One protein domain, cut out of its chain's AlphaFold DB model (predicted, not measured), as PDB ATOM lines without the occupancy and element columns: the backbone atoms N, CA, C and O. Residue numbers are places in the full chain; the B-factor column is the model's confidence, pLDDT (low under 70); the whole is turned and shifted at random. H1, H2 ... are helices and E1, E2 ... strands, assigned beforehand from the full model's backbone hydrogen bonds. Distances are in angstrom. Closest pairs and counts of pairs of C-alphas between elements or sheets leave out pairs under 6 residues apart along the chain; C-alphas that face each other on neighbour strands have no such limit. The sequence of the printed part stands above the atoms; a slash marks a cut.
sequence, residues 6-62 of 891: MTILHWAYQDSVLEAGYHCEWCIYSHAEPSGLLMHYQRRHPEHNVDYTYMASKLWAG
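AT A GLANCE: This is residues 6 to 62 of the 891 residues of an uncharacterized protein of Sinocyclocheilus grahami (UniProt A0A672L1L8). Three short helices are spread along an elongated form: H1 stands at one end, and H2 and H3 meet nearly at right angles farther along, with the three-residue strand E1 between H1 and H2. The loop of residues 24 to 33 folds back between E1 and H2, and residues 59 to 62 run from H3 back toward H1. The printed part has 57 residues with three named helices and one named strand, in the order H1, E1, H2, H3; E1 pairs with no named strand. The class is mostly helix, and the whole is compact, with a radius of gyration of the C-alphas of 10.7 A and spans of 31 by 20 by 17 A.

IN THESE COORDINATES: H1 holds residues 6 to 14, 12.4 A from first to last C-alpha, and begins at C-alpha 6 (-28.585, -20.127, 36.682). E1 follows, residues 21 to 23. H2 is the longest helix, residues 34 to 44, 15.1 A, with C-alpha 34 at (-41.732, -18.473, 42.493). H3, residues 52 to 58, measures 10.1 A and ends at C-alpha 58 (-31.354, -18.320, 40.740).

HOW THE PARTS SIT: H1 and H3 are close but not clearly touching; their closest C-alphas, of Met 6 and Lys 58, are 5.2 A apart. They run the same way at a steep tilt of 58 degrees. H1 and H2 are apart. The closest C-alphas of E1 and H2, those of Tyr 22 and Pro 34, are 6.2 A apart. H2 and H3 touch, about perpendicular at 74 degrees; their closest C-alphas, of Pro 34 and Ala 56, are 5.6 A apart. In H1, H2 and H3 every O i to N i+4 pair is within hydrogen-bond range.

THE WHOLE: The two farthest C-alphas, of Asp 15 and Glu 47, are 31.1 A apart. The printed part has no cut, and its three links are short. Its mean pLDDT is 82.6, and no printed residue is under 70.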
ATOM      1  N   MET A   6     -28.216 -21.439  37.231       79.94
ATOM      2  CA  MET A   6     -28.585 -20.127  36.682       79.94
ATOM      3  C   MET A   6     -27.972 -19.882  35.290       79.94
ATOM      4  O   MET A   6     -28.658 -19.434  34.381       79.94
ATOM      5  N   THR A   7     -26.693 -20.225  35.097       80.25
ATOM      6  CA  THR A   7     -26.007 -20.095  33.797       80.25
ATOM      7  C   THR A   7     -26.625 -21.010  32.734       80.25
ATOM      8  O   THR A   7     -26.816 -20.592  31.599       80.25
ATOM      9  N   ILE A   8     -26.959 -22.249  33.106       83.81
ATOM     10  CA  ILE A   8     -27.558 -23.243  32.202       83.81
ATOM     11  C   ILE A   8     -28.989 -22.837  31.820       83.81
ATOM     12  O   ILE A   8     -29.357 -22.954  30.655       83.81
ATOM     13  N   LEU A   9     -29.775 -22.321  32.771       83.38
ATOM     14  CA  LEU A   9     -31.116 -21.784  32.522       83.38
ATOM     15  C   LEU A   9     -31.083 -20.557  31.599       83.38
ATOM     16  O   LEU A   9     -31.907 -20.460  30.694       83.38
ATOM     17  N   HIS A  10     -30.109 -19.658  31.779       79.00
ATOM     18  CA  HIS A  10     -29.929 -18.496  30.908       79.00
ATOM     19  C   HIS A  10     -29.567 -18.903  29.471       79.00
ATOM     20  O   HIS A  10     -30.204 -18.436  28.532       79.00
ATOM     21  N   TRP A  11     -28.606 -19.817  29.285       85.38
ATOM     22  CA  TRP A  11     -28.274 -20.346  27.954       85.38
ATOM     23  C   TRP A  11     -29.471 -21.047  27.301       85.38
ATOM     24  O   TRP A  11     -29.803 -20.740  26.164       85.38
ATOM     25  N   ALA A  12     -30.199 -21.892  28.037       82.75
ATOM     26  CA  ALA A  12     -31.386 -22.566  27.508       82.75
ATOM     27  C   ALA A  12     -32.544 -21.604  27.154       82.75
ATOM     28  O   ALA A  12     -33.368 -21.939  26.306       82.75
ATOM     29  N   TYR A  13     -32.609 -20.413  27.760       84.19
ATOM     30  CA  TYR A  13     -33.512 -19.340  27.328       84.19
ATOM     31  C   TYR A  13     -33.010 -18.643  26.051       84.19
ATOM     32  O   TYR A  13     -33.790 -18.428  25.127       84.19
ATOM     33  N   GLN A  14     -31.708 -18.344  25.954       82.25
ATOM     34  CA  GLN A  14     -31.102 -17.754  24.749       82.25
ATOM     35  C   GLN A  14     -31.227 -18.674  23.523       82.25
ATOM     36  O   GLN A  14     -31.577 -18.209  22.441       82.25
ATOM     37  N   ASP A  15     -31.045 -19.983  23.711       84.06
ATOM     38  CA  ASP A  15     -31.243 -21.018  22.689       84.06
ATOM     39  C   ASP A  15     -32.737 -21.274  22.369       84.06
ATOM     40  O   ASP A  15     -33.062 -22.156  21.575       84.06
ATOM     41  N   SER A  16     -33.668 -20.528  22.986       79.50
ATOM     42  CA  SER A  16     -35.130 -20.678  22.855       79.50
ATOM     43  C   SER A  16     -35.676 -22.069  23.235       79.50
ATOM     44  O   SER A  16     -36.754 -22.467  22.797       79.50
ATOM     45  N   VAL A  17     -34.948 -22.812  24.076       82.19
ATOM     46  CA  VAL A  17     -35.323 -24.148  24.581       82.19
ATOM     47  C   VAL A  17     -36.238 -24.058  25.812       82.19
ATOM     48  O   VAL A  17     -36.985 -24.996  26.097       82.19
ATOM     49  N   LEU A  18     -36.204 -22.938  26.541       82.44
ATOM     50  CA  LEU A  18     -37.082 -22.642  27.676       82.44
ATOM     51  C   LEU A  18     -37.840 -21.326  27.472       82.44
ATOM     52  O   LEU A  18     -37.273 -20.332  27.031       82.44
ATOM     53  N   GLU A  19     -39.108 -21.307  27.879       80.94
ATOM     54  CA  GLU A  19     -39.915 -20.088  27.990       80.94
ATOM     55  C   GLU A  19     -39.526 -19.259  29.230       80.94
ATOM     56  O   GLU A  19     -38.932 -19.775  30.187       80.94
ATOM     57  N   ALA A  20     -39.898 -17.974  29.238       84.38
ATOM     58  CA  ALA A  20     -39.645 -17.082  30.368       84.38
ATOM     59  C   ALA A  20     -40.444 -17.522  31.613       84.38
ATOM     60  O   ALA A  20     -41.674 -17.574  31.585       84.38
ATOM     61  N   GLY A  21     -39.758 -17.850  32.709       85.88
ATOM     62  CA  GLY A  21     -40.384 -18.430  33.898       85.88
ATOM     63  C   GLY A  21     -39.396 -18.933  34.950       85.88
ATOM     64  O   GLY A  21     -38.180 -18.888  34.776       85.88
ATOM     65  N   TYR A  22     -39.929 -19.450  36.058       89.88
ATOM     66  CA  TYR A  22     -39.167 -20.133  37.104       89.88
ATOM     67  C   TYR A  22     -39.178 -21.645  36.862       89.88
ATOM     68  O   TYR A  22     -40.243 -22.260  36.799       89.88
ATOM     69  N   HIS A  23     -37.998 -22.258  36.761       87.06
ATOM     70  CA  HIS A  23     -37.813 -23.649  36.331       87.06
ATOM     71  C   HIS A  23     -37.217 -24.524  37.441       87.06
ATOM     72  O   HIS A  23     -36.346 -24.101  38.199       87.06
ATOM     73  N   CYS A  24     -37.673 -25.774  37.560       86.88
ATOM     74  CA  CYS A  24     -37.171 -26.706  38.570       86.88
ATOM     75  C   CYS A  24     -35.815 -27.304  38.161       86.88
ATOM     76  O   CYS A  24     -35.707 -27.968  37.136       86.88
ATOM     77  N   GLU A  25     -34.791 -27.188  39.013       82.50
ATOM     78  CA  GLU A  25     -33.459 -27.759  38.722       82.50
ATOM     79  C   GLU A  25     -33.436 -29.312  38.763       82.50
ATOM     80  O   GLU A  25     -32.451 -29.933  38.369       82.50
ATOM     81  N   TRP A  26     -34.526 -29.948  39.228       80.88
ATOM     82  CA  TRP A  26     -34.663 -31.404  39.393       80.88
ATOM     83  C   TRP A  26     -35.657 -32.076  38.426       80.88
ATOM     84  O   TRP A  26     -35.702 -33.309  38.388       80.88
ATOM     85  N   CYS A  27     -36.477 -31.328  37.673       84.88
ATOM     86  CA  CYS A  27     -37.394 -31.890  36.667       84.88
ATOM     87  C   CYS A  27     -37.941 -30.827  35.693       84.88
ATOM     88  O   CYS A  27     -37.806 -29.635  35.927       84.88
ATOM     89  N   ILE A  28     -38.628 -31.269  34.635       83.25
ATOM     90  CA  ILE A  28     -39.201 -30.431  33.560       83.25
ATOM     91  C   ILE A  28     -40.490 -29.699  34.015       83.25
ATOM     92  O   ILE A  28     -41.529 -29.791  33.369       83.25
ATOM     93  N   TYR A  29     -40.469 -29.049  35.182       86.94
ATOM     94  CA  TYR A  29     -41.585 -28.245  35.688       86.94
ATOM     95  C   TYR A  29     -41.208 -26.765  35.723       86.94
ATOM     96  O   TYR A  29     -40.231 -26.390  36.376       86.94
ATOM     97  N   SER A  30     -42.021 -25.951  35.056       86.56
ATOM     98  CA  SER A  30     -41.933 -24.496  34.994       86.56
ATOM     99  C   SER A  30     -43.160 -23.844  35.644       86.56
ATOM    100  O   SER A  30     -44.234 -24.446  35.734       86.56
ATOM    101  N   HIS A  31     -43.009 -22.608  36.116       86.12
ATOM    102  CA  HIS A  31     -44.106 -21.787  36.626       86.12
ATOM    103  C   HIS A  31     -43.797 -20.291  36.462       86.12
ATOM    104  O   HIS A  31     -42.650 -19.879  36.610       86.12
ATOM    105  N   ALA A  32     -44.807 -19.454  36.207       83.44
ATOM    106  CA  ALA A  32     -44.610 -18.013  35.993       83.44
ATOM    107  C   ALA A  32     -44.170 -17.241  37.259       83.44
ATOM    108  O   ALA A  32     -43.547 -16.189  37.160       83.44
ATOM    109  N   GLU A  33     -44.457 -17.771  38.452       84.06
ATOM    110  CA  GLU A  33     -44.180 -17.135  39.752       84.06
ATOM    111  C   GLU A  33     -43.405 -18.083  40.706       84.06
ATOM    112  O   GLU A  33     -43.685 -19.290  40.698       84.06
ATOM    113  N   PRO A  34     -42.496 -17.600  41.588       82.12
ATOM    114  CA  PRO A  34     -41.732 -18.473  42.493       82.12
ATOM    115  C   PRO A  34     -42.602 -19.262  43.483       82.12
ATOM    116  O   PRO A  34     -42.193 -20.315  43.969       82.12
ATOM    117  N   SER A  35     -43.810 -18.766  43.776       82.31
ATOM    118  CA  SER A  35     -44.807 -19.380  44.663       82.31
ATOM    119  C   SER A  35     -45.168 -20.813  44.235       82.31
ATOM    120  O   SER A  35     -45.082 -21.750  45.034       82.31
ATOM    121  N   GLY A  36     -45.513 -21.003  42.958       84.62
ATOM    122  CA  GLY A  36     -45.875 -22.295  42.380       84.62
ATOM    123  C   GLY A  36     -44.678 -23.233  42.265       84.62
ATOM    124  O   GLY A  36     -44.816 -24.430  42.525       84.62
ATOM    125  N   LEU A  37     -43.480 -22.699  41.998       87.12
ATOM    126  CA  LEU A  37     -42.259 -23.504  42.025       87.12
ATOM    127  C   LEU A  37     -41.942 -23.990  43.453       87.12
ATOM    128  O   LEU A  37     -41.628 -25.166  43.635       87.12
ATOM    129  N   LEU A  38     -42.108 -23.152  44.482       84.69
ATOM    130  CA  LEU A  38     -41.974 -23.565  45.886       84.69
ATOM    131  C   LEU A  38     -43.017 -24.633  46.265       84.69
ATOM    132  O   LEU A  38     -42.663 -25.653  46.862       84.69
ATOM    133  N   MET A  39     -44.282 -24.462  45.859       84.75
ATOM    134  CA  MET A  39     -45.321 -25.488  46.036       84.75
ATOM    135  C   MET A  39     -44.964 -26.810  45.337       84.75
ATOM    136  O   MET A  39     -45.253 -27.884  45.871       84.75
ATOM    137  N   HIS A  40     -44.334 -26.757  44.161       88.00
ATOM    138  CA  HIS A  40     -43.841 -27.940  43.455       88.00
ATOM    139  C   HIS A  40     -42.710 -28.630  44.224       88.00
ATOM    140  O   HIS A  40     -42.806 -29.835  44.463       88.00
ATOM    141  N   TYR A  41     -41.689 -27.897  44.684       85.62
ATOM    142  CA  TYR A  41     -40.605 -28.465  45.501       85.62
ATOM    143  C   TYR A  41     -41.156 -29.142  46.766       85.62
ATOM    144  O   TYR A  41     -40.861 -30.311  47.010       85.62
ATOM    145  N   GLN A  42     -42.058 -28.484  47.501       83.62
ATOM    146  CA  GLN A  42     -42.705 -29.058  48.691       83.62
ATOM    147  C   GLN A  42     -43.511 -30.341  48.402       83.62
ATOM    148  O   GLN A  42     -43.621 -31.208  49.269       83.62
ATOM    149  N   ARG A  43     -44.080 -30.487  47.195       83.75
ATOM    150  CA  ARG A  43     -44.926 -31.632  46.798       83.75
ATOM    151  C   ARG A  43     -44.178 -32.759  46.074       83.75
ATOM    152  O   ARG A  43     -44.655 -33.893  46.092       83.75
ATOM    153  N   ARG A  44     -43.059 -32.469  45.403       80.38
ATOM    154  CA  ARG A  44     -42.313 -33.422  44.553       80.38
ATOM    155  C   ARG A  44     -40.876 -33.673  45.001       80.38
ATOM    156  O   ARG A  44     -40.367 -34.762  44.753       80.38
ATOM    157  N   HIS A  45     -40.252 -32.717  45.683       83.06
ATOM    158  CA  HIS A  45     -38.858 -32.770  46.123       83.06
ATOM    159  C   HIS A  45     -38.697 -32.427  47.625       83.06
ATOM    160  O   HIS A  45     -37.818 -31.641  47.962       83.06
ATOM    161  N   PRO A  46     -39.479 -33.013  48.561       74.94
ATOM    162  CA  PRO A  46     -39.454 -32.639  49.986       74.94
ATOM    163  C   PRO A  46     -38.121 -32.930  50.709       74.94
ATOM    164  O   PRO A  46     -37.873 -32.394  51.786       74.94
ATOM    165  N   GLU A  47     -37.251 -33.756  50.119       73.62
ATOM    166  CA  GLU A  47     -35.859 -33.951  50.557       73.62
ATOM    167  C   GLU A  47     -35.002 -32.679  50.337       73.62
ATOM    168  O   GLU A  47     -34.037 -32.435  51.061       73.62
ATOM    169  N   HIS A  48     -35.365 -31.848  49.353       75.88
ATOM    170  CA  HIS A  48     -34.662 -30.634  48.938       75.88
ATOM    171  C   HIS A  48     -35.400 -29.397  49.457       75.88
ATOM    172  O   HIS A  48     -36.262 -28.826  48.792       75.88
ATOM    173  N   ASN A  49     -35.043 -28.980  50.670       71.00
ATOM    174  CA  ASN A  49     -35.521 -27.724  51.238       71.00
ATOM    175  C   ASN A  49     -34.712 -26.583  50.606       71.00
ATOM    176  O   ASN A  49     -33.488 -26.555  50.738       71.00
ATOM    177  N   VAL A  50     -35.398 -25.695  49.887       76.69
ATOM    178  CA  VAL A  50     -34.812 -24.582  49.130       76.69
ATOM    179  C   VAL A  50     -35.531 -23.297  49.529       76.69
ATOM    180  O   VAL A  50     -36.761 -23.253  49.540       76.69
ATOM    181  N   ASP A  51     -34.766 -22.262  49.873       80.00
ATOM    182  CA  ASP A  51     -35.314 -20.990  50.338       80.00
ATOM    183  C   ASP A  51     -35.933 -20.187  49.188       80.00
ATOM    184  O   ASP A  51     -35.358 -20.089  48.101       80.00
ATOM    185  N   TYR A  52     -37.073 -19.539  49.449       82.69
ATOM    186  CA  TYR A  52     -37.801 -18.721  48.468       82.69
ATOM    187  C   TYR A  52     -36.890 -17.700  47.761       82.69
ATOM    188  O   TYR A  52     -36.952 -17.550  46.542       82.69
ATOM    189  N   THR A  53     -35.970 -17.071  48.500       81.69
ATOM    190  CA  THR A  53     -34.989 -16.104  47.981       81.69
ATOM    191  C   THR A  53     -34.032 -16.707  46.946       81.69
ATOM    192  O   THR A  53     -33.668 -16.024  45.991       81.69
ATOM    193  N   TYR A  54     -33.636 -17.980  47.076       83.50
ATOM    194  CA  TYR A  54     -32.846 -18.674  46.048       83.50
ATOM    195  C   TYR A  54     -33.702 -18.945  44.809       83.50
ATOM    196  O   TYR A  54     -33.282 -18.656  43.692       83.50
ATOM    197  N   MET A  55     -34.932 -19.430  44.998       82.00
ATOM    198  CA  MET A  55     -35.840 -19.744  43.888       82.00
ATOM    199  C   MET A  55     -36.147 -18.495  43.050       82.00
ATOM    200  O   MET A  55     -36.021 -18.531  41.829       82.00
ATOM    201  N   ALA A  56     -36.436 -17.373  43.713       81.06
ATOM    202  CA  ALA A  56     -36.718 -16.086  43.083       81.06
ATOM    203  C   ALA A  56     -35.499 -15.414  42.411       81.06
ATOM    204  O   ALA A  56     -35.691 -14.511  41.606       81.06
ATOM    205  N   SER A  57     -34.255 -15.822  42.717       76.94
ATOM    206  CA  SER A  57     -33.035 -15.146  42.221       76.94
ATOM    207  C   SER A  57     -32.049 -16.028  41.443       76.94
ATOM    208  O   SER A  57     -31.047 -15.515  40.936       76.94
ATOM    209  N   LYS A  58     -32.270 -17.349  41.378       79.75
ATOM    210  CA  LYS A  58     -31.354 -18.320  40.740       79.75
ATOM    211  C   LYS A  58     -32.037 -19.367  39.857       79.75
ATOM    212  O   LYS A  58     -31.329 -20.044  39.116       79.75
ATOM    213  N   LEU A  59     -33.368 -19.492  39.919       85.50
ATOM    214  CA  LEU A  59     -34.153 -20.443  39.115       85.50
ATOM    215  C   LEU A  59     -35.053 -19.767  38.059       85.50
ATOM    216  O   LEU A  59     -35.870 -20.440  37.435       85.50
ATOM    217  N   TRP A  60     -34.904 -18.455  37.851       84.50
ATOM    218  CA  TRP A  60     -35.499 -17.730  36.722       84.50
ATOM    219  C   TRP A  60     -34.731 -18.019  35.426       84.50
ATOM    220  O   TRP A  60     -33.500 -18.068  35.431       84.50
ATOM    221  N   ALA A  61     -35.462 -18.160  34.325       85.44
ATOM    222  CA  ALA A  61     -34.960 -18.067  32.962       85.44
ATOM    223  C   ALA A  61     -35.798 -17.008  32.232       85.44
ATOM    224  O   ALA A  61     -37.025 -17.031  32.325       85.44
ATOM    225  N   GLY A  62     -35.154 -16.065  31.551       79.50
ATOM    226  CA  GLY A  62     -35.798 -14.882  30.976       79.50
ATOM    227  C   GLY A  62     -34.890 -13.652  31.073       79.50
ATOM    228  O   GLY A  62     -33.824 -13.743  31.686       79.50
TER     229      GLY A  62